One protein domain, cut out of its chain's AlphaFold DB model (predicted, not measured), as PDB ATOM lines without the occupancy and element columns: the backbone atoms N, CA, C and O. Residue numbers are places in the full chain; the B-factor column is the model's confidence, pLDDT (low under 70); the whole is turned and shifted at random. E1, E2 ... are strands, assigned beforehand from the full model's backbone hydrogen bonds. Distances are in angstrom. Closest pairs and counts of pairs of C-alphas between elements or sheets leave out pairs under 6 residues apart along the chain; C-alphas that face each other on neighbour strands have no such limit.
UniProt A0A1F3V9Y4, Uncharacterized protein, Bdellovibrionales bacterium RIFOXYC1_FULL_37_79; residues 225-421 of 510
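Overview. This is residues 225 to 421 of the 510 residues of an uncharacterized protein of Bdellovibrionales bacterium RIFOXYC1_FULL_37_79 (UniProt A0A1F3V9Y4). A long, twisted wall of strands, laid side by side from E4 to E19, has a shorter second layer over part of one face: the small sheet E6-E7-E10, then hairpin E13-E14. The layers join where E16 and E17 bend, and hairpin E2-E3 lengthens the opposite end. The printed part has 197 residues, no named helix and 19 strands, E1 to E19 in order; it is all strand. The 13-strand sheet is branched and antiparallel, as are the sheets E6-E7-E10 and E2-E3. It is only just compact, close to loose, with a radius of gyration of the C-alphas of 19.6 A, and elongated, spanning 69 by 37 by 29 A.

Along the chain. E1 is residues 228 to 231, beginning at C-alpha 228 (125.934, 117.461, 130.423); E2 is 233 to 236, E3 245 to 248, E4 250 to 252 and E5 258 to 264, 13.5 A long. E6 is 271 to 274, E7 279 to 282, E8 293 to 297, E9 303 to 307 and E10 313 to 318. E11 is 332 to 334, E12 340 to 345, E13 350 to 352, E14 356 to 360 and E15 365 to 369. E16, residues 375 to 388, is 17.9 A; E17, 391 to 400, is 20.1 A; E18, 408 to 414, is 16.5 A. E19, 417 to 420, ends at C-alpha 420 (100.689, 108.385, 93.151).

Arrangement. In the branched sheet, edge strand E4 is antiparallel to E5, with N 251 and O 260 at 2.8 A. E8 is on the other side of E5, with N 261 and O 295 at 2.8 A. Antiparallel neighbours continue through E9, E11, E12 and E15; N 343 of E12 and O 367 of E15 are 3.0 A apart. E15 to E19 form a meander, each strand the antiparallel neighbour of the one before. E16 bends by 123 degrees at residue 380: E15, beside residues 375 to 376, and E14, beside 381 to 387, lie on one side of it, E17 on the other. N 357 of E14 and O 385 of E16 are 2.8 A apart. E13 and E19 are edge strands. E17 bends by 97 degrees at residue 396. E7 is the inner strand between E6 and E10, with N 272 and O 281 at 3.0 A. The closest C-alphas of E10 and E12, those of Ser 318 and Ile 340, are 6.9 A apart. E1 pairs with no named strand; its Thr 230 C-alpha is 4.7 A from that of Val 264 in E5. Hairpin E2-E3 has N 236 and O 245 at 2.8 A.

Size, cuts and confidence. The two farthest C-alphas, of Gly 242 and Asn 389, are 71.9 A apart. The printed part has no cut. The link from E10 to E11, 13 residues, is long. Mean pLDDT of the printed part is 75.0; 56 residues are under 70, among them 234 to 246 and 266 to 291.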
ATOM      1  N   TRP A 225     125.117 114.389 133.700       84.19
ATOM      2  CA  TRP A 225     124.392 113.330 132.992       84.19
ATOM      3  C   TRP A 225     124.909 113.239 131.559       84.19
ATOM      4  O   TRP A 225     124.736 114.181 130.794       84.19
ATOM      5  N   ASN A 226     125.550 112.131 131.170       76.62
ATOM      6  CA  ASN A 226     126.146 111.968 129.830       76.62
ATOM      7  C   ASN A 226     127.009 113.173 129.394       76.62
ATOM      8  O   ASN A 226     126.871 113.673 128.279       76.62
ATOM      9  N   SER A 227     127.861 113.675 130.294       76.06
ATOM     10  CA  SER A 227     128.702 114.862 130.062       76.06
ATOM     11  C   SER A 227     127.974 116.191 129.892       76.06
ATOM     12  O   SER A 227     128.587 117.197 129.536       76.06
ATOM     13  N   LEU A 228     126.685 116.231 130.231       74.69
ATOM     14  CA  LEU A 228     125.934 117.461 130.423       74.69
ATOM     15  C   LEU A 228     125.940 117.852 131.893       74.69
ATOM     16  O   LEU A 228     125.485 117.085 132.746       74.69
ATOM     17  N   LEU A 229     126.396 119.070 132.177       80.75
ATOM     18  CA  LEU A 229     126.230 119.659 133.496       80.75
ATOM     19  C   LEU A 229     124.737 119.911 133.725       80.75
ATOM     20  O   LEU A 229     124.078 120.622 132.959       80.75
ATOM     21  N   THR A 230     124.203 119.314 134.784       79.62
ATOM     22  CA  THR A 230     122.807 119.471 135.175       79.62
ATOM     23  C   THR A 230     122.725 120.113 136.546       79.62
ATOM     24  O   THR A 230     123.435 119.732 137.480       79.62
ATOM     25  N   LYS A 231     121.853 121.111 136.668       82.81
ATOM     26  CA  LYS A 231     121.509 121.671 137.965       82.81
ATOM     27  C   LYS A 231     120.520 120.712 138.618       82.81
ATOM     28  O   LYS A 231     119.492 120.401 138.035       82.81
ATOM     29  N   LEU A 232     120.841 120.219 139.804       81.56
ATOM     30  CA  LEU A 232     119.995 119.309 140.574       81.56
ATOM     31  C   LEU A 232     119.027 120.091 141.457       81.56
ATOM     32  O   LEU A 232     117.827 119.812 141.491       81.56
ATOM     33  N   LEU A 233     119.560 121.112 142.126       73.44
ATOM     34  CA  LEU A 233     118.849 121.946 143.081       73.44
ATOM     35  C   LEU A 233     119.080 123.418 142.756       73.44
ATOM     36  O   LEU A 233     120.187 123.827 142.397       73.44
ATOM     37  N   TYR A 234     118.066 124.254 142.959       65.44
ATOM     38  CA  TYR A 234     118.292 125.691 143.029       65.44
ATOM     39  C   TYR A 234     117.514 126.341 144.166       65.44
ATOM     40  O   TYR A 234     116.360 126.016 144.435       65.44
ATOM     41  N   ALA A 235     118.185 127.278 144.826       60.06
ATOM     42  CA  ALA A 235     117.583 128.178 145.787       60.06
ATOM     43  C   ALA A 235     116.784 129.259 145.040       60.06
ATOM     44  O   ALA A 235     117.355 130.062 144.299       60.06
ATOM     45  N   THR A 236     115.470 129.287 145.244       60.94
ATOM     46  CA  THR A 236     114.629 130.468 144.996       60.94
ATOM     47  C   THR A 236     114.429 131.236 146.276       60.94
ATOM     48  O   THR A 236     114.195 130.628 147.312       60.94
ATOM     49  N   TYR A 237     114.421 132.557 146.197       59.09
ATOM     50  CA  TYR A 237     113.794 133.358 147.235       59.09
ATOM     51  C   TYR A 237     112.319 133.484 146.864       59.09
ATOM     52  O   TYR A 237     112.003 133.990 145.788       59.09
ATOM     53  N   ASP A 238     111.441 132.941 147.704       58.94
ATOM     54  CA  ASP A 238     110.033 133.337 147.687       58.94
ATOM     55  C   ASP A 238     109.946 134.813 148.122       58.94
ATOM     56  O   ASP A 238     110.881 135.336 148.736       58.94
ATOM     57  N   ASP A 239     108.822 135.482 147.868       61.75
ATOM     58  CA  ASP A 239     108.573 136.866 148.303       61.75
ATOM     59  C   ASP A 239     108.617 137.026 149.844       61.75
ATOM     60  O   ASP A 239     108.541 138.139 150.367       61.75
ATOM     61  N   ASN A 240     108.778 135.922 150.589       56.16
ATOM     62  CA  ASN A 240     109.103 135.904 152.010       56.16
ATOM     63  C   ASN A 240     110.625 136.025 152.251       56.16
ATOM     64  O   ASN A 240     111.377 135.073 152.019       56.16
ATOM     65  N   PRO A 241     111.105 137.159 152.792       54.38
ATOM     66  CA  PRO A 241     112.522 137.374 153.045       54.38
ATOM     67  C   PRO A 241     112.989 136.517 154.229       54.38
ATOM     68  O   PRO A 241     112.667 136.809 155.380       54.38
ATOM     69  N   GLY A 242     113.773 135.467 153.971       61.31
ATOM     70  CA  GLY A 242     114.569 134.846 155.036       61.31
ATOM     71  C   GLY A 242     115.074 133.429 154.797       61.31
ATOM     72  O   GLY A 242     116.119 133.086 155.342       61.31
ATOM     73  N   ILE A 243     114.390 132.606 153.995       57.81
ATOM     74  CA  ILE A 243     114.830 131.226 153.730       57.81
ATOM     75  C   ILE A 243     114.640 130.914 152.243       57.81
ATOM     76  O   ILE A 243     113.505 130.947 151.768       57.81
ATOM     77  N   PRO A 244     115.713 130.608 151.490       59.16
ATOM     78  CA  PRO A 244     115.560 130.165 150.117       59.16
ATOM     79  C   PRO A 244     114.794 128.835 150.067       59.16
ATOM     80  O   PRO A 244     115.184 127.853 150.701       59.16
ATOM     81  N   TYR A 245     113.719 128.787 149.285       63.12
ATOM     82  CA  TYR A 245     113.051 127.545 148.924       63.12
ATOM     83  C   TYR A 245     113.920 126.795 147.912       63.12
ATOM     84  O   TYR A 245     114.227 127.320 146.839       63.12
ATOM     85  N   ILE A 246     114.328 125.574 148.255       63.94
ATOM     86  CA  ILE A 246     115.095 124.707 147.362       63.94
ATOM     87  C   ILE A 246     114.105 123.956 146.471       63.94
ATOM     88  O   ILE A 246     113.285 123.180 146.961       63.94
ATOM     89  N   LYS A 247     114.180 124.181 145.158       70.50
ATOM     90  CA  LYS A 247     113.383 123.452 144.168       70.50
ATOM     91  C   LYS A 247     114.271 122.494 143.382       70.50
ATOM     92  O   LYS A 247     115.367 122.868 142.959       70.50
ATOM     93  N   ASN A 248     113.765 121.283 143.163       73.38
ATOM     94  CA  ASN A 248     114.422 120.292 142.321       73.38
ATOM     95  C   ASN A 248     114.222 120.660 140.852       73.38
ATOM     96  O   ASN A 248     113.096 120.910 140.407       73.38
ATOM     97  N   GLU A 249     115.317 120.678 140.106       82.88
ATOM     98  CA  GLU A 249     115.291 120.755 138.644       82.88
ATOM     99  C   GLU A 249     115.300 119.356 138.019       82.88
ATOM    100  O   GLU A 249     115.097 119.210 136.817       82.88
ATOM    101  N   VAL A 250     115.475 118.321 138.846       80.75
ATOM    102  CA  VAL A 250     115.440 116.924 138.435       80.75
ATOM    103  C   VAL A 250     114.338 116.171 139.173       80.75
ATOM    104  O   VAL A 250     114.294 116.150 140.402       80.75
ATOM    105  N   ASP A 251     113.462 115.529 138.408       81.50
ATOM    106  CA  ASP A 251     112.391 114.665 138.889       81.50
ATOM    107  C   ASP A 251     112.691 113.207 138.506       81.50
ATOM    108  O   ASP A 251     113.217 112.930 137.424       81.50
ATOM    109  N   PHE A 252     112.289 112.266 139.361       83.38
ATOM    110  CA  PHE A 252     112.466 110.823 139.160       83.38
ATOM    111  C   PHE A 252     111.126 110.080 139.242       83.38
ATOM    112  O   PHE A 252     110.165 110.540 139.866       83.38
ATOM    113  N   TYR A 253     111.052 108.922 138.596       80.50
ATOM    114  CA  TYR A 253     109.968 107.961 138.767       80.50
ATOM    115  C   TYR A 253     110.126 107.178 140.086       80.50
ATOM    116  O   TYR A 253     111.231 107.091 140.619       80.50
ATOM    117  N   PRO A 254     109.057 106.536 140.608       79.38
ATOM    118  CA  PRO A 254     109.145 105.719 141.827       79.38
ATOM    119  C   PRO A 254     110.138 104.550 141.748       79.38
ATOM    120  O   PRO A 254     110.584 104.054 142.774       79.38
ATOM    121  N   ASN A 255     110.475 104.101 140.537       74.31
ATOM    122  CA  ASN A 255     111.466 103.053 140.286       74.31
ATOM    123  C   ASN A 255     112.916 103.585 140.238       74.31
ATOM    124  O   ASN A 255     113.826 102.819 139.938       74.31
ATOM    125  N   GLY A 256     113.130 104.877 140.504       72.19
ATOM    126  CA  GLY A 256     114.448 105.514 140.537       72.19
ATOM    127  C   GLY A 256     114.986 105.966 139.179       72.19
ATOM    128  O   GLY A 256     116.036 106.599 139.146       72.19
ATOM    129  N   PHE A 257     114.285 105.693 138.071       78.00
ATOM    130  CA  PHE A 257     114.679 106.223 136.766       78.00
ATOM    131  C   PHE A 257     114.393 107.716 136.671       78.00
ATOM    132  O   PHE A 257     113.411 108.227 137.222       78.00
ATOM    133  N   LEU A 258     115.250 108.409 135.934       81.50
ATOM    134  CA  LEU A 258     115.090 109.820 135.647       81.50
ATOM    135  C   LEU A 258     113.760 110.058 134.919       81.50
ATOM    136  O   LEU A 258     113.413 109.326 133.997       81.50
ATOM    137  N   LYS A 259     112.991 111.061 135.347       85.69
ATOM    138  CA  LYS A 259     111.697 111.428 134.749       85.69
ATOM    139  C   LYS A 259     111.797 112.730 133.977       85.69
ATOM    140  O   LYS A 259     111.310 112.823 132.851       85.69
ATOM    141  N   GLU A 260     112.409 113.738 134.583       87.94
ATOM    142  CA  GLU A 260     112.572 115.055 133.980       87.94
ATOM    143  C   GLU A 260     113.851 115.711 134.503       87.94
ATOM    144  O   GLU A 260     114.117 115.649 135.694       87.94
ATOM    145  N   MET A 261     114.630 116.351 133.634       84.12
ATOM    146  CA  MET A 261     115.684 117.296 134.020       84.12
ATOM    147  C   MET A 261     115.377 118.632 133.383       84.12
ATOM    148  O   MET A 261     115.112 118.674 132.188       84.12
ATOM    149  N   ARG A 262     115.451 119.715 134.138       83.88
ATOM    150  CA  ARG A 262     115.255 121.087 133.673       83.88
ATOM    151  C   ARG A 262     116.572 121.849 133.798       83.88
ATOM    152  O   ARG A 262     117.448 121.466 134.566       83.88
ATOM    153  N   ARG A 263     116.704 122.942 133.044       76.06
ATOM    154  CA  ARG A 263     117.873 123.840 133.089       76.06
ATOM    155  C   ARG A 263     119.221 123.161 132.851       76.06
ATOM    156  O   ARG A 263     120.232 123.524 133.450       76.06
ATOM    157  N   VAL A 264     119.241 122.171 131.969       76.12
ATOM    158  CA  VAL A 264     120.486 121.504 131.585       76.12
ATOM    159  C   VAL A 264     121.284 122.434 130.676       76.12
ATOM    160  O   VAL A 264     120.746 122.959 129.698       76.12
ATOM    161  N   GLN A 265     122.564 122.630 130.996       73.25
ATOM    162  CA  GLN A 265     123.446 123.528 130.257       73.25
ATOM    163  C   GLN A 265     124.364 122.732 129.332       73.25
ATOM    164  O   GLN A 265     125.036 121.791 129.753       73.25
ATOM    165  N   ILE A 266     124.415 123.141 128.063       67.81
ATOM    166  CA  ILE A 266     125.372 122.616 127.084       67.81
ATOM    167  C   ILE A 266     126.548 123.597 127.006       67.81
ATOM    168  O   ILE A 266     126.339 124.743 126.586       67.81
ATOM    169  N   PRO A 267     127.773 123.188 127.386       66.38
ATOM    170  CA  PRO A 267     128.945 124.050 127.295       66.38
ATOM    171  C   PRO A 267     129.148 124.612 125.875       66.38
ATOM    172  O   PRO A 267     128.860 123.917 124.891       66.38
ATOM    173  N   PRO A 268     129.668 125.842 125.723       66.94
ATOM    174  CA  PRO A 268     130.059 126.369 124.417       66.94
ATOM    175  C   PRO A 268     131.025 125.422 123.695       66.94
ATOM    176  O   PRO A 268     131.896 124.826 124.326       66.94
ATOM    177  N   SER A 269     130.891 125.301 122.372       64.44
ATOM    178  CA  SER A 269     131.746 124.440 121.531       64.44
ATOM    179  C   SER A 269     131.717 122.941 121.868       64.44
ATOM    180  O   SER A 269     132.598 122.201 121.434       64.44
ATOM    181  N   SER A 270     130.720 122.478 122.628       65.75
ATOM    182  CA  SER A 270     130.491 121.049 122.845       65.75
ATOM    183  C   SER A 270     129.453 120.511 121.860       65.75
ATOM    184  O   SER A 270     128.479 121.191 121.519       65.75
ATOM    185  N   SER A 271     129.686 119.288 121.392       64.19
ATOM    186  CA  SER A 271     128.686 118.482 120.704       64.19
ATOM    187  C   SER A 271     128.249 117.373 121.646       64.19
ATOM    188  O   SER A 271     129.073 116.695 122.264       64.19
ATOM    189  N   VAL A 272     126.938 117.211 121.798       66.56
ATOM    190  CA  VAL A 272     126.390 116.214 122.718       66.56
ATOM    191  C   VAL A 272     125.516 115.261 121.941       66.56
ATOM    192  O   VAL A 272     124.535 115.652 121.305       66.56
ATOM    193  N   SER A 273     125.904 113.992 121.990       64.75
ATOM    194  CA  SER A 273     125.133 112.920 121.397       64.75
ATOM    195  C   SER A 273     124.131 112.384 122.406       64.75
ATOM    196  O   SER A 273     124.506 111.889 123.467       64.75
ATOM    197  N   ILE A 274     122.850 112.461 122.064       68.06
ATOM    198  CA  ILE A 274     121.760 111.962 122.897       68.06
ATOM    199  C   ILE A 274     121.041 110.832 122.154       68.06
ATOM    200  O   ILE A 274     121.015 110.794 120.919       68.06
ATOM    201  N   ALA A 275     120.474 109.892 122.918       62.16
ATOM    202  CA  ALA A 275     119.754 108.724 122.406       62.16
ATOM    203  C   ALA A 275     120.610 107.847 121.464       62.16
ATOM    204  O   ALA A 275     120.193 107.490 120.364       62.16
ATOM    205  N   GLY A 276     121.837 107.519 121.887       58.97
ATOM    206  CA  GLY A 276     122.698 106.563 121.180       58.97
ATOM    207  C   GLY A 276     123.170 107.026 119.797       58.97
ATOM    208  O   GLY A 276     123.253 106.211 118.881       58.97
ATOM    209  N   GLY A 277     123.445 108.322 119.608       56.00
ATOM    210  CA  GLY A 277     123.889 108.847 118.307       56.00
ATOM    211  C   GLY A 277     122.795 109.485 117.457       56.00
ATOM    212  O   GLY A 277     123.111 110.061 116.416       56.00
ATOM    213  N   ALA A 278     121.523 109.365 117.852       54.59
ATOM    214  CA  ALA A 278     120.398 109.783 117.020       54.59
ATOM    215  C   ALA A 278     120.248 111.305 116.932       54.59
ATOM    216  O   ALA A 278     119.905 111.809 115.863       54.59
ATOM    217  N   ILE A 279     120.534 112.017 118.025       63.41
ATOM    218  CA  ILE A 279     120.520 113.477 118.077       63.41
ATOM    219  C   ILE A 279     121.924 113.949 118.429       63.41
ATOM    220  O   ILE A 279     122.448 113.597 119.483       63.41
ATOM    221  N   ILE A 280     122.520 114.752 117.552       63.03
ATOM    222  CA  ILE A 280     123.726 115.523 117.863       63.03
ATOM    223  C   ILE A 280     123.281 116.970 118.036       63.03
ATOM    224  O   ILE A 280     122.786 117.582 117.085       63.03
ATOM    225  N   LEU A 281     123.401 117.475 119.264       66.38
ATOM    226  CA  LEU A 281     123.195 118.882 119.574       66.38
ATOM    227  C   LEU A 281     124.539 119.593 119.478       66.38
ATOM    228  O   LEU A 281     125.420 119.329 120.293       66.38
ATOM    229  N   ASP A 282     124.670 120.488 118.502       61.53
ATOM    230  CA  ASP A 282     125.856 121.328 118.349       61.53
ATOM    231  C   ASP A 282     125.555 122.741 118.863       61.53
ATOM    232  O   ASP A 282     124.665 123.430 118.351       61.53
ATOM    233  N   ASN A 283     126.312 123.195 119.869       56.91
ATOM    234  CA  ASN A 283     126.277 124.593 120.289       56.91
ATOM    235  C   ASN A 283     127.179 125.433 119.369       56.91
ATOM    236  O   ASN A 283     128.375 125.585 119.617       56.91
ATOM    237  N   LEU A 284     126.600 125.952 118.282       51.28
ATOM    238  CA  LEU A 284     127.304 126.790 117.303       51.28
ATOM    239  C   LEU A 284     127.321 128.284 117.668       51.28
ATOM    240  O   LEU A 284     128.036 129.055 117.025       51.28
ATOM    241  N   SER A 285     126.541 128.725 118.662       52.31
ATOM    242  CA  SER A 285     126.566 130.123 119.102       52.31
ATOM    243  C   SER A 285     127.765 130.335 120.016       52.31
ATOM    244  O   SER A 285     127.713 130.001 121.196       52.31
ATOM    245  N   GLY A 286     128.838 130.884 119.447       48.47
ATOM    246  CA  GLY A 286     130.175 130.956 120.041       48.47
ATOM    247  C   GLY A 286     130.301 131.530 121.454       48.47
ATOM    248  O   GLY A 286     131.341 131.299 122.045       48.47
ATOM    249  N   ASP A 287     129.289 132.191 122.027       51.34
ATOM    250  CA  ASP A 287     129.393 132.791 123.368       51.34
ATOM    251  C   ASP A 287     128.081 132.827 124.176       51.34
ATOM    252  O   ASP A 287     128.057 133.341 125.294       51.34
ATOM    253  N   THR A 288     126.961 132.318 123.648       48.62
ATOM    254  CA  THR A 288     125.676 132.369 124.368       48.62
ATOM    255  C   THR A 288     125.363 130.988 124.941       48.62
ATOM    256  O   THR A 288     125.259 130.034 124.168       48.62
ATOM    257  N   PRO A 289     125.218 130.839 126.273       56.28
ATOM    258  CA  PRO A 289     124.679 129.615 126.847       56.28
ATOM    259  C   PRO A 289     123.337 129.331 126.176       56.28
ATOM    260  O   PRO A 289     122.472 130.209 126.125       56.28
ATOM    261  N   LEU A 290     123.176 128.128 125.628       58.09
ATOM    262  CA  LEU A 290     121.869 127.676 125.168       58.09
ATOM    263  C   LEU A 290     120.901 127.780 126.350       58.09
ATOM    264  O   LEU A 290     121.267 127.442 127.477       58.09
ATOM    265  N   GLY A 291     119.702 128.310 126.096       62.44
ATOM    266  CA  GLY A 291     118.681 128.463 127.128       62.44
ATOM    267  C   GLY A 291     118.403 127.142 127.847       62.44
ATOM    268  O   GLY A 291     118.644 126.070 127.299       62.44
ATOM    269  N   ASP A 292     117.898 127.239 129.076       70.88
ATOM    270  CA  ASP A 292     117.578 126.114 129.956       70.88
ATOM    271  C   ASP A 292     116.859 124.965 129.216       70.88
ATOM    272  O   ASP A 292     115.651 125.025 128.966       70.88
ATOM    273  N   LEU A 293     117.588 123.892 128.888       79.75
ATOM    274  CA  LEU A 293     116.998 122.723 128.243       79.75
ATOM    275  C   LEU A 293     116.267 121.867 129.269       79.75
ATOM    276  O   LEU A 293     116.746 121.647 130.382       79.75
ATOM    277  N   THR A 294     115.117 121.341 128.863       85.44
ATOM    278  CA  THR A 294     114.376 120.331 129.610       85.44
ATOM    279  C   THR A 294     114.368 119.009 128.853       85.44
ATOM    280  O   THR A 294     114.024 118.940 127.673       85.44
ATOM    281  N   PHE A 295     114.714 117.945 129.559       87.00
ATOM    282  CA  PHE A 295     114.713 116.565 129.107       87.00
ATOM    283  C   PHE A 295     113.597 115.836 129.849       87.00
ATOM    284  O   PHE A 295     113.500 115.954 131.065       87.00
ATOM    285  N   LYS A 296     112.757 115.084 129.143       89.81
ATOM    286  CA  LYS A 296     111.748 114.194 129.735       89.81
ATOM    287  C   LYS A 296     112.003 112.779 129.282       89.81
ATOM    288  O   LYS A 296     112.373 112.581 128.127       89.81
ATOM    289  N   PHE A 297     111.767 111.822 130.158       88.94
ATOM    290  CA  PHE A 297     112.115 110.424 129.956       88.94
ATOM    291  C   PHE A 297     110.899 109.527 130.162       88.94
ATOM    292  O   PHE A 297     110.018 109.817 130.975       88.94
ATOM    293  N   TYR A 298     110.864 108.413 129.441       86.56
ATOM    294  CA  TYR A 298     109.945 107.313 129.689       86.56
ATOM    295  C   TYR A 298     110.334 106.558 130.980       86.56
ATOM    296  O   TYR A 298     111.472 106.666 131.438       86.56
ATOM    297  N   PRO A 299     109.425 105.757 131.575       86.75
ATOM    298  CA  PRO A 299     109.712 104.987 132.794       86.75
ATOM    299  C   PRO A 299     110.838 103.948 132.678       86.75
ATOM    300  O   PRO A 299     111.288 103.436 133.702       86.75
ATOM    301  N   ASP A 300     111.248 103.612 131.452       82.25
ATOM    302  CA  ASP A 300     112.372 102.724 131.135       82.25
ATOM    303  C   ASP A 300     113.714 103.476 130.987       82.25
ATOM    304  O   ASP A 300     114.718 102.875 130.613       82.25
ATOM    305  N   GLY A 301     113.729 104.788 131.259       81.00
ATOM    306  CA  GLY A 301     114.905 105.654 131.162       81.00
ATOM    307  C   GLY A 301     115.204 106.165 129.748       81.00
ATOM    308  O   GLY A 301     116.140 106.944 129.564       81.00
ATOM    309  N   THR A 302     114.431 105.773 128.729       84.62
ATOM    310  CA  THR A 302     114.631 106.280 127.364       84.62
ATOM    311  C   THR A 302     114.126 107.719 127.231       84.62
ATOM    312  O   THR A 302     113.149 108.118 127.863       84.62
ATOM    313  N   LEU A 303     114.799 108.547 126.425       86.00
ATOM    314  CA  LEU A 303     114.422 109.955 126.267       86.00
ATOM    315  C   LEU A 303     113.080 110.073 125.518       86.00
ATOM    316  O   LEU A 303     112.937 109.569 124.409       86.00
ATOM    317  N   GLU A 304     112.116 110.772 126.115       90.06
ATOM    318  CA  GLU A 304     110.777 111.041 125.578       90.06
ATOM    319  C   GLU A 304     110.723 112.387 124.851       90.06
ATOM    320  O   GLU A 304     110.179 112.487 123.747       90.06
ATOM    321  N   LYS A 305     111.244 113.451 125.477       89.94
ATOM    322  CA  LYS A 305     111.185 114.816 124.937       89.94
ATOM    323  C   LYS A 305     112.414 115.637 125.301       89.94
ATOM    324  O   LYS A 305     112.994 115.449 126.364       89.94
ATOM    325  N   LEU A 306     112.745 116.591 124.442       87.69
ATOM    326  CA  LEU A 306     113.804 117.578 124.635       87.69
ATOM    327  C   LEU A 306     113.302 118.961 124.201       87.69
ATOM    328  O   LEU A 306     112.856 119.102 123.067       87.69
ATOM    329  N   GLY A 307     113.387 119.976 125.058       84.19
ATOM    330  CA  GLY A 307     113.041 121.357 124.705       84.19
ATOM    331  C   GLY A 307     112.910 122.297 125.911       84.19
ATOM    332  O   GLY A 307     113.121 121.857 127.032       84.19
ATOM    333  N   PRO A 308     112.566 123.580 125.716       75.56
ATOM    334  CA  PRO A 308     112.492 124.249 124.423       75.56
ATOM    335  C   PRO A 308     113.886 124.331 123.790       75.56
ATOM    336  O   PRO A 308     114.847 124.759 124.418       75.56
ATOM    337  N   ALA A 309     114.000 123.880 122.543       63.00
ATOM    338  CA  ALA A 309     115.267 123.790 121.822       63.00
ATOM    339  C   ALA A 309     115.525 125.036 120.960       63.00
ATOM    340  O   ALA A 309     116.094 124.932 119.875       63.00
ATOM    341  N   SER A 310     115.063 126.207 121.403       63.44
ATOM    342  CA  SER A 310     115.241 127.452 120.655       63.44
ATOM    343  C   SER A 310     116.733 127.646 120.364       63.44
ATOM    344  O   SER A 310     117.542 127.623 121.288       63.44
ATOM    345  N   TYR A 311     117.092 127.813 119.088       63.59
ATOM    346  CA  TYR A 311     118.472 128.013 118.600       63.59
ATOM    347  C   TYR A 311     119.390 126.782 118.559       63.59
ATOM    348  O   TYR A 311     120.566 126.919 118.220       63.59
ATOM    349  N   LEU A 312     118.882 125.576 118.818       66.06
ATOM    350  CA  LEU A 312     119.650 124.355 118.573       66.06
ATOM    351  C   LEU A 312     119.651 123.993 117.081       66.06
ATOM    352  O   LEU A 312     118.605 124.002 116.426       66.06
ATOM    353  N   TYR A 313     120.829 123.628 116.566       68.06
ATOM    354  CA  TYR A 313     120.977 122.959 115.276       68.06
ATOM    355  C   TYR A 313     121.045 121.455 115.510       68.06
ATOM    356  O   TYR A 313     121.871 120.970 116.283       68.06
ATOM    357  N   ALA A 314     120.177 120.708 114.836       63.31
ATOM    358  CA  ALA A 314     120.259 119.257 114.852       63.31
ATOM    359  C   ALA A 314     121.252 118.803 113.775       63.31
ATOM    360  O   ALA A 314     120.885 118.740 112.610       63.31
ATOM    361  N   GLY A 315     122.496 118.467 114.134       61.16
ATOM    362  CA  GLY A 315     123.502 118.005 113.158       61.16
ATOM    363  C   GLY A 315     123.145 116.656 112.511       61.16
ATOM    364  O   GLY A 315     123.513 116.361 111.371       61.16
ATOM    365  N   LYS A 316     122.350 115.845 113.216       66.62
ATOM    366  CA  LYS A 316     121.735 114.604 112.731       66.62
ATOM    367  C   LYS A 316     120.418 114.394 113.478       66.62
ATOM    368  O   LYS A 316     120.398 114.521 114.698       66.62
ATOM    369  N   LEU A 317     119.328 114.132 112.750       63.62
ATOM    370  CA  LEU A 317     117.989 113.890 113.324       63.62
ATOM    371  C   LEU A 317     117.626 112.399 113.336       63.62
ATOM    372  O   LEU A 317     116.839 111.950 114.162       63.62
ATOM    373  N   SER A 318     118.156 111.604 112.407       66.44
ATOM    374  CA  SER A 318     117.988 110.152 112.457       66.44
ATOM    375  C   SER A 318     119.139 109.443 111.753       66.44
ATOM    376  O   SER A 318     119.917 110.044 111.015       66.44
ATOM    377  N   SER A 319     119.241 108.126 111.939       64.88
ATOM    378  CA  SER A 319     120.181 107.301 111.167       64.88
ATOM    379  C   SER A 319     119.930 107.353 109.652       64.88
ATOM    380  O   SER A 319     120.811 106.991 108.875       64.88
ATOM    381  N   LYS A 320     118.732 107.781 109.234       76.81
ATOM    382  CA  LYS A 320     118.275 107.816 107.844       76.81
ATOM    383  C   LYS A 320     118.398 109.181 107.187       76.81
ATOM    384  O   LYS A 320     118.288 109.212 105.968       76.81
ATOM    385  N   TYR A 321     118.583 110.259 107.947       75.12
ATOM    386  CA  TYR A 321     118.665 111.620 107.417       75.12
ATOM    387  C   TYR A 321     119.892 112.334 107.985       75.12
ATOM    388  O   TYR A 321     120.076 112.414 109.200       75.12
ATOM    389  N   GLU A 322     120.734 112.839 107.093       71.25
ATOM    390  CA  GLU A 322     121.977 113.524 107.418       71.25
ATOM    391  C   GLU A 322     121.815 115.042 107.348       71.25
ATOM    392  O   GLU A 322     121.012 115.576 106.583       71.25
ATOM    393  N   ASN A 323     122.622 115.716 108.168       62.12
ATOM    394  CA  ASN A 323     122.906 117.146 108.127       62.12
ATOM    395  C   ASN A 323     121.686 118.096 108.028       62.12
ATOM    396  O   ASN A 323     121.635 118.945 107.128       62.12
ATOM    397  N   PRO A 324     120.709 117.998 108.948       63.66
ATOM    398  CA  PRO A 324     119.663 118.994 109.076       63.66
ATOM    399  C   PRO A 324     120.245 120.369 109.404       63.66
ATOM    400  O   PRO A 324     120.579 120.680 110.543       63.66
ATOM    401  N   ARG A 325     120.283 121.272 108.425       70.94
ATOM    402  CA  ARG A 325     120.415 122.706 108.725       70.94
ATOM    403  C   ARG A 325     119.068 123.233 109.203       70.94
ATOM    404  O   ARG A 325     118.448 124.014 108.499       70.94
ATOM    405  N   CYS A 326     118.586 122.721 110.333       74.62
ATOM    406  CA  CYS A 326     117.275 123.034 110.888       74.62
ATOM    407  C   CYS A 326     117.457 123.716 112.240       74.62
ATOM    408  O   CYS A 326     117.988 123.110 113.169       74.62
ATOM    409  N   THR A 327     117.003 124.963 112.340       76.75
ATOM    410  CA  THR A 327     116.902 125.673 113.619       76.75
ATOM    411  C   THR A 327     115.636 125.217 114.326       76.75
ATOM    412  O   THR A 327     114.533 125.407 113.809       76.75
ATOM    413  N   LEU A 328     115.774 124.581 115.484       79.81
ATOM    414  CA  LEU A 328     114.637 124.073 116.245       79.81
ATOM    415  C   LEU A 328     113.848 125.227 116.894       79.81
ATOM    416  O   LEU A 328     114.427 126.176 117.423       79.81
ATOM    417  N   ALA A 329     112.515 125.152 116.827       78.69
ATOM    418  CA  ALA A 329     111.605 126.145 117.417       78.69
ATOM    419  C   ALA A 329     111.070 125.727 118.786       78.69
ATOM    420  O   ALA A 329     110.754 126.585 119.606       78.69
ATOM    421  N   ASP A 330     110.903 124.421 118.994       84.19
ATOM    422  CA  ASP A 330     110.121 123.876 120.099       84.19
ATOM    423  C   ASP A 330     110.643 122.486 120.512       84.19
ATOM    424  O   ASP A 330     111.766 122.104 120.173       84.19
ATOM    425  N   TRP A 331     109.841 121.722 121.253       87.06
ATOM    426  CA  TRP A 331     110.168 120.374 121.705       87.06
ATOM    427  C   TRP A 331     110.418 119.379 120.561       87.06
ATOM    428  O   TRP A 331     109.574 119.166 119.684       87.06
ATOM    429  N   ILE A 332     111.524 118.646 120.660       87.38
ATOM    430  CA  ILE A 332     111.721 117.364 119.982       87.38
ATOM    431  C   ILE A 332     111.037 116.293 120.826       87.38
ATOM    432  O   ILE A 332     111.243 116.215 122.033       87.38
ATOM    433  N   ASN A 333     110.218 115.455 120.202       89.81
ATOM    434  CA  ASN A 333     109.615 114.293 120.843       89.81
ATOM    435  C   ASN A 333     110.190 113.038 120.199       89.81
ATOM    436  O   ASN A 333     110.413 113.006 118.987       89.81
ATOM    437  N   LEU A 334     110.363 111.997 120.998       87.81
ATOM    438  CA  LEU A 334     111.014 110.748 120.635       87.81
ATOM    439  C   LEU A 334     110.074 109.569 120.894       87.81
ATOM    440  O   LEU A 334     109.221 109.596 121.785       87.81
ATOM    441  N   HIS A 335     110.217 108.529 120.085       87.12
ATOM    442  CA  HIS A 335     109.662 107.209 120.361       87.12
ATOM    443  C   HIS A 335     110.496 106.525 121.453       87.12
ATOM    444  O   HIS A 335     111.659 106.871 121.650       87.12
ATOM    445  N   SER A 336     109.940 105.518 122.129       85.88
ATOM    446  CA  SER A 336     110.659 104.761 123.172       85.88
ATOM    447  C   SER A 336     111.906 104.029 122.657       85.88
ATOM    448  O   SER A 336     112.800 103.699 123.421       85.88
ATOM    449  N   ASN A 337     112.020 103.811 121.345       82.62
ATOM    450  CA  ASN A 337     113.230 103.261 120.727       82.62
ATOM    451  C   ASN A 337     114.299 104.328 120.398       82.62
ATOM    452  O   ASN A 337     115.245 104.041 119.663       82.62
ATOM    453  N   GLY A 338     114.124 105.565 120.872       80.12
ATOM    454  CA  GLY A 338     115.051 106.677 120.670       80.12
ATOM    455  C   GLY A 338     115.007 107.324 119.284       80.12
ATOM    456  O   GLY A 338     115.751 108.272 119.042       80.12
ATOM    457  N   GLN A 339     114.154 106.862 118.360       82.50
ATOM    458  CA  GLN A 339     113.946 107.571 117.094       82.50
ATOM    459  C   GLN A 339     113.127 108.836 117.321       82.50
ATOM    460  O   GLN A 339     112.197 108.850 118.128       82.50
ATOM    461  N   ILE A 340     113.432 109.895 116.571       84.56
ATOM    462  CA  ILE A 340     112.595 111.095 116.582       84.56
ATOM    463  C   ILE A 340     111.184 110.696 116.173       84.56
ATOM    464  O   ILE A 340     110.990 109.930 115.237       84.56
ATOM    465  N   LYS A 341     110.207 111.194 116.921       88.12
ATOM    466  CA  LYS A 341     108.780 111.063 116.645       88.12
ATOM    467  C   LYS A 341     108.263 112.304 115.950       88.12
ATOM    468  O   LYS A 341     107.564 112.196 114.949       88.12
ATOM    469  N   ARG A 342     108.609 113.473 116.490       89.00
ATOM    470  CA  ARG A 342     108.253 114.759 115.895       89.00
ATOM    471  C   ARG A 342     109.161 115.886 116.362       89.00
ATOM    472  O   ARG A 342     109.649 115.840 117.492       89.00
ATOM    473  N   PHE A 343     109.334 116.913 115.542       86.94
ATOM    474  CA  PHE A 343     109.955 118.170 115.961       86.94
ATOM    475  C   PHE A 343     109.383 119.364 115.190       86.94
ATOM    476  O   PHE A 343     108.803 119.199 114.115       86.94
ATOM    477  N   PHE A 344     109.582 120.559 115.744       86.25
ATOM    478  CA  PHE A 344     109.230 121.834 115.122       86.25
ATOM    479  C   PHE A 344     110.494 122.644 114.849       86.25
ATOM    480  O   PHE A 344     111.382 122.717 115.702       86.25
ATOM    481  N   PHE A 345     110.562 123.297 113.693       82.94
ATOM    482  CA  PHE A 345     111.672 124.182 113.338       82.94
ATOM    483  C   PHE A 345     111.190 125.615 113.071       82.94
ATOM    484  O   PHE A 345     110.090 125.822 112.561       82.94
ATOM    485  N   SER A 346     111.993 126.615 113.449       77.62
ATOM    486  CA  SER A 346     111.617 128.040 113.386       77.62
ATOM    487  C   SER A 346     111.892 128.652 112.023       77.62
ATOM    488  O   SER A 346     111.171 129.548 111.595       77.62
ATOM    489  N   ASP A 347     112.925 128.162 111.341       78.50
ATOM    490  CA  ASP A 347     113.488 128.801 110.156       78.50
ATOM    491  C   ASP A 347     113.666 127.817 108.998       78.50
ATOM    492  O   ASP A 347     112.891 126.885 108.817       78.50
ATOM    493  N   HIS A 348     114.639 128.066 108.133       79.25
ATOM    494  CA  HIS A 348     114.962 127.175 107.035       79.25
ATOM    495  C   HIS A 348     115.435 125.824 107.590       79.25
ATOM    496  O   HIS A 348     116.251 125.780 108.507       79.25
ATOM    497  N   CYS A 349     114.896 124.737 107.042       82.69
ATOM    498  CA  CYS A 349     115.249 123.371 107.401       82.69
ATOM    499  C   CYS A 349     115.463 122.568 106.119       82.69
ATOM    500  O   CYS A 349     114.602 122.570 105.235       82.69
ATOM    501  N   VAL A 350     116.620 121.908 106.021       83.69
ATOM    502  CA  VAL A 350     116.968 121.021 104.905       83.69
ATOM    503  C   VAL A 350     117.191 119.622 105.445       83.69
ATOM    504  O   VAL A 350     118.151 119.413 106.172       83.69
ATOM    505  N   LEU A 351     116.344 118.667 105.079       82.75
ATOM    506  CA  LEU A 351     116.536 117.251 105.391       82.75
ATOM    507  C   LEU A 351     117.070 116.539 104.162       82.75
ATOM    508  O   LEU A 351     116.453 116.625 103.105       82.75
ATOM    509  N   SER A 352     118.167 115.800 104.280       80.75
ATOM    510  CA  SER A 352     118.667 115.003 103.165       80.75
ATOM    511  C   SER A 352     119.031 113.584 103.568       80.75
ATOM    512  O   SER A 352     119.330 113.281 104.718       80.75
ATOM    513  N   ASN A 353     118.970 112.684 102.601       83.19
ATOM    514  CA  ASN A 353     119.567 111.363 102.639       83.19
ATOM    515  C   ASN A 353     119.989 110.964 101.220       83.19
ATOM    516  O   ASN A 353     119.856 111.745 100.277       83.19
ATOM    517  N   LYS A 354     120.472 109.730 101.046       80.19
ATOM    518  CA  LYS A 354     120.919 109.227  99.735       80.19
ATOM    519  C   LYS A 354     119.865 109.299  98.615       80.19
ATOM    520  O   LYS A 354     120.233 109.316  97.446       80.19
ATOM    521  N   ASN A 355     118.580 109.325  98.968       79.12
ATOM    522  CA  ASN A 355     117.454 109.247  98.040       79.12
ATOM    523  C   ASN A 355     116.656 110.557  97.936       79.12
ATOM    524  O   ASN A 355     115.925 110.736  96.970       79.12
ATOM    525  N   ILE A 356     116.709 111.431  98.941       82.12
ATOM    526  CA  ILE A 356     115.792 112.568  99.074       82.12
ATOM    527  C   ILE A 356     116.532 113.757  99.676       82.12
ATOM    528  O   ILE A 356     117.298 113.591 100.619       82.12
ATOM    529  N   ARG A 357     116.241 114.962  99.193       84.19
ATOM    530  CA  ARG A 357     116.584 116.241  99.809       84.19
ATOM    531  C   ARG A 357     115.326 117.098  99.873       84.19
ATOM    532  O   ARG A 357     114.645 117.248  98.873       84.19
ATOM    533  N   ILE A 358     114.989 117.647 101.029       83.31
ATOM    534  CA  ILE A 358     113.786 118.455 101.240       83.31
ATOM    535  C   ILE A 358     114.187 119.750 101.917       83.31
ATOM    536  O   ILE A 358     114.725 119.718 103.016       83.31
ATOM    537  N   GLU A 359     113.878 120.874 101.289       84.56
ATOM    538  CA  GLU A 359     113.898 122.209 101.872       84.56
ATOM    539  C   GLU A 359     112.458 122.644 102.157       84.56
ATOM    540  O   GLU A 359     111.643 122.766 101.243       84.56
ATOM    541  N   PHE A 360     112.119 122.919 103.412       81.00
ATOM    542  CA  PHE A 360     110.757 123.323 103.765       81.00
ATOM    543  C   PHE A 360     110.475 124.805 103.464       81.00
ATOM    544  O   PHE A 360     111.343 125.666 103.616       81.00
ATOM    545  N   LYS A 361     109.237 125.112 103.040       70.12
ATOM    546  CA  LYS A 361     108.799 126.469 102.636       70.12
ATOM    547  C   LYS A 361     108.415 127.358 103.801       70.12
ATOM    548  O   LYS A 361     108.664 128.562 103.770       70.12
ATOM    549  N   LYS A 362     107.758 126.774 104.796       72.19
ATOM    550  CA  LYS A 362     107.134 127.502 105.896       72.19
ATOM    551  C   LYS A 362     108.009 127.439 107.139       72.19
ATOM    552  O   LYS A 362     108.626 126.418 107.422       72.19
ATOM    553  N   ARG A 363     108.015 128.541 107.886       73.19
ATOM    554  CA  ARG A 363     108.455 128.563 109.282       73.19
ATOM    555  C   ARG A 363     107.439 127.793 110.129       73.19
ATOM    556  O   ARG A 363     106.254 127.814 109.795       73.19
ATOM    557  N   PHE A 364     107.885 127.161 111.212       76.94
ATOM    558  CA  PHE A 364     107.028 126.446 112.170       76.94
ATOM    559  C   PHE A 364     106.262 125.255 111.577       76.94
ATOM    560  O   PHE A 364     105.068 125.087 111.824       76.94
ATOM    561  N   VAL A 365     106.939 124.413 110.793       80.25
ATOM    562  CA  VAL A 365     106.351 123.146 110.326       80.25
ATOM    563  C   VAL A 365     106.674 122.036 111.321       80.25
ATOM    564  O   VAL A 365     107.821 121.876 111.743       80.25
ATOM    565  N   GLU A 366     105.651 121.262 111.678       86.12
ATOM    566  CA  GLU A 366     105.804 120.014 112.424       86.12
ATOM    567  C   GLU A 366     106.241 118.905 111.468       86.12
ATOM    568  O   GLU A 366     105.544 118.602 110.498       86.12
ATOM    569  N   VAL A 367     107.383 118.278 111.747       85.56
ATOM    570  CA  VAL A 367     107.879 117.122 110.994       85.56
ATOM    571  C   VAL A 367     107.694 115.872 111.832       85.56
ATOM    572  O   VAL A 367     108.191 115.812 112.953       85.56
ATOM    573  N   ASN A 368     107.003 114.875 111.286       87.50
ATOM    574  CA  ASN A 368     106.663 113.617 111.943       87.50
ATOM    575  C   ASN A 368     107.438 112.440 111.345       87.50
ATOM    576  O   ASN A 368     107.638 112.356 110.132       87.50
ATOM    577  N   PHE A 369     107.809 111.491 112.201       86.31
ATOM    578  CA  PHE A 369     108.565 110.299 111.835       86.31
ATOM    579  C   PHE A 369     107.956 109.034 112.442       86.31
ATOM    580  O   PHE A 369     107.399 109.034 113.546       86.31
ATOM    581  N   SER A 370     108.103 107.925 111.727       86.00
ATOM    582  CA  SER A 370     107.739 106.594 112.193       86.00
ATOM    583  C   SER A 370     108.706 106.088 113.264       86.00
ATOM    584  O   SER A 370     109.840 106.567 113.340       86.00
ATOM    585  N   PRO A 371     108.325 105.058 114.042       84.88
ATOM    586  CA  PRO A 371     109.266 104.356 114.914       84.88
ATOM    587  C   PRO A 371     110.488 103.804 114.162       84.88
ATOM    588  O   PRO A 371     111.548 103.640 114.752       84.88
ATOM    589  N   SER A 372     110.374 103.546 112.856       81.56
ATOM    590  CA  SER A 372     111.476 103.096 111.993       81.56
ATOM    591  C   SER A 372     112.365 104.246 111.488       81.56
ATOM    592  O   SER A 372     113.319 104.004 110.745       81.56
ATOM    593  N   GLY A 373     112.063 105.496 111.863       79.31
ATOM    594  CA  GLY A 373     112.843 106.689 111.528       79.31
ATOM    595  C   GLY A 373     112.575 107.277 110.140       79.31
ATOM    596  O   GLY A 373     113.404 108.051 109.658       79.31
ATOM    597  N   TYR A 374     111.459 106.924 109.492       83.25
ATOM    598  CA  TYR A 374     111.043 107.476 108.192       83.25
ATOM    599  C   TYR A 374     110.037 108.612 108.359       83.25
ATOM    600  O   TYR A 374     109.207 108.552 109.261       83.25
ATOM    601  N   LEU A 375     110.067 109.609 107.471       83.50
ATOM    602  CA  LEU A 375     109.061 110.674 107.441       83.50
ATOM    603  C   LEU A 375     107.647 110.098 107.255       83.50
ATOM    604  O   LEU A 375     107.453 109.176 106.466       83.50
ATOM    605  N   ILE A 376     106.668 110.660 107.966       83.56
ATOM    606  CA  ILE A 376     105.239 110.362 107.800       83.56
ATOM    607  C   ILE A 376     104.497 111.668 107.519       83.56
ATOM    608  O   ILE A 376     104.720 112.650 108.221       83.56
ATOM    609  N   GLY A 377     103.574 111.671 106.558       83.31
ATOM    610  CA  GLY A 377     102.682 112.803 106.294       83.31
ATOM    611  C   GLY A 377     102.998 113.559 105.003       83.31
ATOM    612  O   GLY A 377     103.903 113.196 104.252       83.31
ATOM    613  N   GLY A 378     102.194 114.588 104.729       77.88
ATOM    614  CA  GLY A 378     102.357 115.478 103.579       77.88
ATOM    615  C   GLY A 378     103.013 116.790 103.990       77.88
ATOM    616  O   GLY A 378     102.600 117.397 104.979       77.88
ATOM    617  N   TYR A 379     104.013 117.227 103.226       80.31
ATOM    618  CA  TYR A 379     104.799 118.417 103.541       80.31
ATOM    619  C   TYR A 379     104.807 119.409 102.385       80.31
ATOM    620  O   TYR A 379     105.154 119.047 101.262       80.31
ATOM    621  N   ASP A 380     104.475 120.663 102.693       73.94
ATOM    622  CA  ASP A 380     104.645 121.810 101.798       73.94
ATOM    623  C   ASP A 380     106.117 122.244 101.816       73.94
ATOM    624  O   ASP A 380     106.651 122.694 102.842       73.94
ATOM    625  N   ILE A 381     106.794 122.043 100.690       78.44
ATOM    626  CA  ILE A 381     108.242 122.193 100.575       78.44
ATOM    627  C   ILE A 381     108.571 123.323  99.603       78.44
ATOM    628  O   ILE A 381     107.862 123.588  98.636       78.44
ATOM    629  N   LYS A 382     109.648 124.053  99.890       76.56
ATOM    630  CA  LYS A 382     110.136 125.141  99.039       76.56
ATOM    631  C   LYS A 382     110.797 124.571  97.801       76.56
ATOM    632  O   LYS A 382     110.581 125.055  96.695       76.56
ATOM    633  N   SER A 383     111.623 123.561  98.036       75.75
ATOM    634  CA  SER A 383     112.275 122.762  97.025       75.75
ATOM    635  C   SER A 383     112.454 121.359  97.596       75.75
ATOM    636  O   SER A 383     112.803 121.183  98.761       75.75
ATOM    637  N   GLY A 384     112.154 120.335  96.813       77.19
ATOM    638  CA  GLY A 384     112.583 118.975  97.103       77.19
ATOM    639  C   GLY A 384     113.375 118.450  95.927       77.19
ATOM    640  O   GLY A 384     113.088 118.812  94.794       77.19
ATOM    641  N   GLU A 385     114.347 117.595  96.184       79.56
ATOM    642  CA  GLU A 385     115.051 116.821  95.177       79.56
ATOM    643  C   GLU A 385     114.885 115.337  95.533       79.56
ATOM    644  O   GLU A 385     115.082 114.946  96.683       79.56
ATOM    645  N   ILE A 386     114.519 114.492  94.573       81.06
ATOM    646  CA  ILE A 386     114.568 113.031  94.737       81.06
ATOM    647  C   ILE A 386     115.628 112.476  93.809       81.06
ATOM    648  O   ILE A 386     115.645 112.796  92.624       81.06
ATOM    649  N   ASN A 387     116.488 111.624  94.356       77.19
ATOM    650  CA  ASN A 387     117.436 110.843  93.590       77.19
ATOM    651  C   ASN A 387     116.763 109.550  93.123       77.19
ATOM    652  O   ASN A 387     116.411 108.684  93.928       77.19
ATOM    653  N   TYR A 388     116.605 109.421  91.812       75.75
ATOM    654  CA  TYR A 388     116.149 108.206  91.163       75.75
ATOM    655  C   TYR A 388     117.159 107.806  90.086       75.75
ATOM    656  O   TYR A 388     117.451 108.579  89.175       75.75
ATOM    657  N   ASN A 389     117.717 106.596  90.202       76.69
ATOM    658  CA  ASN A 389     118.766 106.080  89.312       76.69
ATOM    659  C   ASN A 389     119.964 107.038  89.141       76.69
ATOM    660  O   ASN A 389     120.458 107.218  88.031       76.69
ATOM    661  N   ASN A 390     120.432 107.644  90.238       78.31
ATOM    662  CA  ASN A 390     121.528 108.625  90.279       78.31
ATOM    663  C   ASN A 390     121.231 109.975  89.598       78.31
ATOM    664  O   ASN A 390     122.153 110.768  89.413       78.31
ATOM    665  N   ASN A 391     119.966 110.266  89.279       72.50
ATOM    666  CA  ASN A 391     119.526 111.565  88.771       72.50
ATOM    667  C   ASN A 391     118.631 112.265  89.796       72.50
ATOM    668  O   ASN A 391     117.734 111.643  90.364       72.50
ATOM    669  N   TRP A 392     118.861 113.560  90.014       77.88
ATOM    670  CA  TRP A 392     118.075 114.380  90.936       77.88
ATOM    671  C   TRP A 392     116.940 115.102  90.204       77.88
ATOM    672  O   TRP A 392     117.172 115.764  89.194       77.88
ATOM    673  N   TYR A 393     115.724 114.995  90.736       77.06
ATOM    674  CA  TYR A 393     114.516 115.616  90.185       77.06
ATOM    675  C   TYR A 393     113.909 116.597  91.184       77.06
ATOM    676  O   TYR A 393     113.666 116.210  92.327       77.06
ATOM    677  N   THR A 394     113.622 117.830  90.754       79.31
ATOM    678  CA  THR A 394     112.968 118.843  91.596       79.31
ATOM    679  C   THR A 394     111.472 118.564  91.751       79.31
ATOM    680  O   THR A 394     110.787 118.282  90.770       79.31
ATOM    681  N   ILE A 395     110.947 118.683  92.970       79.38
ATOM    682  CA  ILE A 395     109.534 118.467  93.318       79.38
ATOM    683  C   ILE A 395     109.038 119.555  94.282       79.38
ATOM    684  O   ILE A 395     109.837 120.145  95.016       79.38
ATOM    685  N   LYS A 396     107.723 119.821  94.285       75.25
ATOM    686  CA  LYS A 396     107.090 120.859  95.126       75.25
ATOM    687  C   LYS A 396     106.266 120.311  96.292       75.25
ATOM    688  O   LYS A 396     106.057 121.025  97.266       75.25
ATOM    689  N   LEU A 397     105.813 119.059  96.222       75.62
ATOM    690  CA  LEU A 397     105.126 118.384  97.326       75.62
ATOM    691  C   LEU A 397     105.534 116.914  97.384       75.62
ATOM    692  O   LEU A 397     105.635 116.249  96.351       75.62
ATOM    693  N   ILE A 398     105.704 116.392  98.598       73.56
ATOM    694  CA  ILE A 398     105.921 114.965  98.848       73.56
ATOM    695  C   ILE A 398     104.953 114.512  99.932       73.56
ATOM    696  O   ILE A 398     104.853 115.140 100.990       73.56
ATOM    697  N   VAL A 399     104.267 113.400  99.676       79.00
ATOM    698  CA  VAL A 399     103.449 112.705 100.669       79.00
ATOM    699  C   VAL A 399     104.091 111.361 100.960       79.00
ATOM    700  O   VAL A 399     104.221 110.506 100.082       79.00
ATOM    701  N   PHE A 400     104.506 111.187 102.208       77.81
ATOM    702  CA  PHE A 400     105.091 109.947 102.688       77.81
ATOM    703  C   PHE A 400     104.032 108.987 103.209       77.81
ATOM    704  O   PHE A 400     103.009 109.404 103.755       77.81
ATOM    705  N   SER A 401     104.351 107.699 103.094       78.19
ATOM    706  CA  SER A 401     103.551 106.593 103.598       78.19
ATOM    707  C   SER A 401     103.134 106.778 105.047       78.19
ATOM    708  O   SER A 401     103.969 106.989 105.934       78.19
ATOM    709  N   LYS A 402     101.831 106.620 105.308       77.19
ATOM    710  CA  LYS A 402     101.306 106.610 106.683       77.19
ATOM    711  C   LYS A 402     101.829 105.430 107.497       77.19
ATOM    712  O   LYS A 402     101.892 105.525 108.720       77.19
ATOM    713  N   ALA A 403     102.218 104.343 106.830       76.44
ATOM    714  CA  ALA A 403     102.804 103.176 107.480       76.44
ATOM    715  C   ALA A 403     104.238 103.434 107.968       76.44
ATOM    716  O   ALA A 403     104.743 102.678 108.796       76.44
ATOM    717  N   GLY A 404     104.896 104.503 107.493       73.62
ATOM    718  CA  GLY A 404     106.223 104.865 107.975       73.62
ATOM    719  C   GLY A 404     107.316 103.879 107.566       73.62
ATOM    720  O   GLY A 404     108.296 103.715 108.295       73.62
ATOM    721  N   ASP A 405     107.135 103.222 106.422       79.12
ATOM    722  CA  ASP A 405     108.043 102.251 105.802       79.12
ATOM    723  C   ASP A 405     109.039 102.896 104.819       79.12
ATOM    724  O   ASP A 405     109.845 102.211 104.192       79.12
ATOM    725  N   GLY A 406     108.992 104.224 104.686       75.06
ATOM    726  CA  GLY A 406     109.854 104.984 103.787       75.06
ATOM    727  C   GLY A 406     109.374 105.036 102.341       75.06
ATOM    728  O   GLY A 406     110.074 105.614 101.508       75.06
ATOM    729  N   GLN A 407     108.202 104.473 102.031       80.94
ATOM    730  CA  GLN A 407     107.592 104.640 100.718       80.94
ATOM    731  C   GLN A 407     107.017 106.051 100.562       80.94
ATOM    732  O   GLN A 407     106.496 106.650 101.505       80.94
ATOM    733  N   ILE A 408     107.116 106.583  99.347       79.19
ATOM    734  CA  ILE A 408     106.448 107.820  98.951       79.19
ATOM    735  C   ILE A 408     105.094 107.406  98.375       79.19
ATOM    736  O   ILE A 408     105.053 106.613  97.440       79.19
ATOM    737  N   GLU A 409     103.994 107.902  98.941       81.00
ATOM    738  CA  GLU A 409     102.641 107.601  98.452       81.00
ATOM    739  C   GLU A 409     102.317 108.447  97.217       81.00
ATOM    740  O   GLU A 409     101.804 107.932  96.221       81.00
ATOM    741  N   SER A 410     102.664 109.737  97.242       77.56
ATOM    742  CA  SER A 410     102.438 110.650  96.119       77.56
ATOM    743  C   SER A 410     103.463 111.777  96.057       77.56
ATOM    744  O   SER A 410     104.029 112.187  97.071       77.56
ATOM    745  N   ILE A 411     103.663 112.305  94.851       79.06
ATOM    746  CA  ILE A 411     104.491 113.485  94.573       79.06
ATOM    747  C   ILE A 411     103.642 114.489  93.801       79.06
ATOM    748  O   ILE A 411     102.831 114.084  92.966       79.06
ATOM    749  N   CYS A 412     103.860 115.781  94.055       74.62
ATOM    750  CA  CYS A 412     103.348 116.841  93.195       74.62
ATOM    751  C   CYS A 412     104.488 117.683  92.621       74.62
ATOM    752  O   CYS A 412     105.406 118.106  93.339       74.62
ATOM    753  N   LEU A 413     104.433 117.894  91.308       71.00
ATOM    754  CA  LEU A 413     105.401 118.704  90.562       71.00
ATOM    755  C   LEU A 413     104.972 120.171  90.509       71.00
ATOM    756  O   LEU A 413     105.818 121.064  90.540       71.00
ATOM    757  N   ASP A 414     103.660 120.402  90.523       67.81
ATOM    758  CA  ASP A 414     103.049 121.709  90.722       67.81
ATOM    759  C   ASP A 414     101.905 121.641  91.747       67.81
ATOM    760  O   ASP A 414     101.502 120.543  92.136       67.81
ATOM    761  N   GLU A 415     101.400 122.798  92.196       64.19
ATOM    762  CA  GLU A 415     100.307 122.899  93.185       64.19
ATOM    763  C   GLU A 415      99.045 122.127  92.742       64.19
ATOM    764  O   GLU A 415      98.326 121.600  93.591       64.19
ATOM    765  N   ASP A 416      98.851 121.968  91.429       69.62
ATOM    766  CA  ASP A 416      97.682 121.314  90.829       69.62
ATOM    767  C   ASP A 416      97.966 119.913  90.241       69.62
ATOM    768  O   ASP A 416      97.036 119.197  89.863       69.62
ATOM    769  N   GLU A 417      99.230 119.477  90.171       74.81
ATOM    770  CA  GLU A 417      99.628 118.222  89.508       74.81
ATOM    771  C   GLU A 417     100.216 117.212  90.496       74.81
ATOM    772  O   GLU A 417     101.433 117.027  90.604       74.81
ATOM    773  N   CYS A 418      99.318 116.533  91.212       71.25
ATOM    774  CA  CYS A 418      99.635 115.463  92.153       71.25
ATOM    775  C   CYS A 418      99.291 114.083  91.585       71.25
ATOM    776  O   CYS A 418      98.208 113.871  91.038       71.25
ATOM    777  N   GLY A 419     100.169 113.099  91.788       76.38
ATOM    778  CA  GLY A 419      99.902 111.712  91.406       76.38
ATOM    779  C   GLY A 419     100.555 110.696  92.344       76.38
ATOM    780  O   GLY A 419     101.524 111.030  93.035       76.38
ATOM    781  N   PRO A 420     100.048 109.448  92.391       76.06
ATOM    782  CA  PRO A 420     100.689 108.385  93.151       76.06
ATOM    783  C   PRO A 420     102.112 108.173  92.638       76.06
ATOM    784  O   PRO A 420     102.344 108.159  91.425       76.06
ATOM    785  N   PHE A 421     103.062 107.974  93.548       69.81
ATOM    786  CA  PHE A 421     104.432 107.676  93.161       69.81
ATOM    787  C   PHE A 421     104.491 106.272  92.560       69.81
ATOM    788  O   PHE A 421     104.539 105.263  93.258       69.81
TER     789      PHE A 421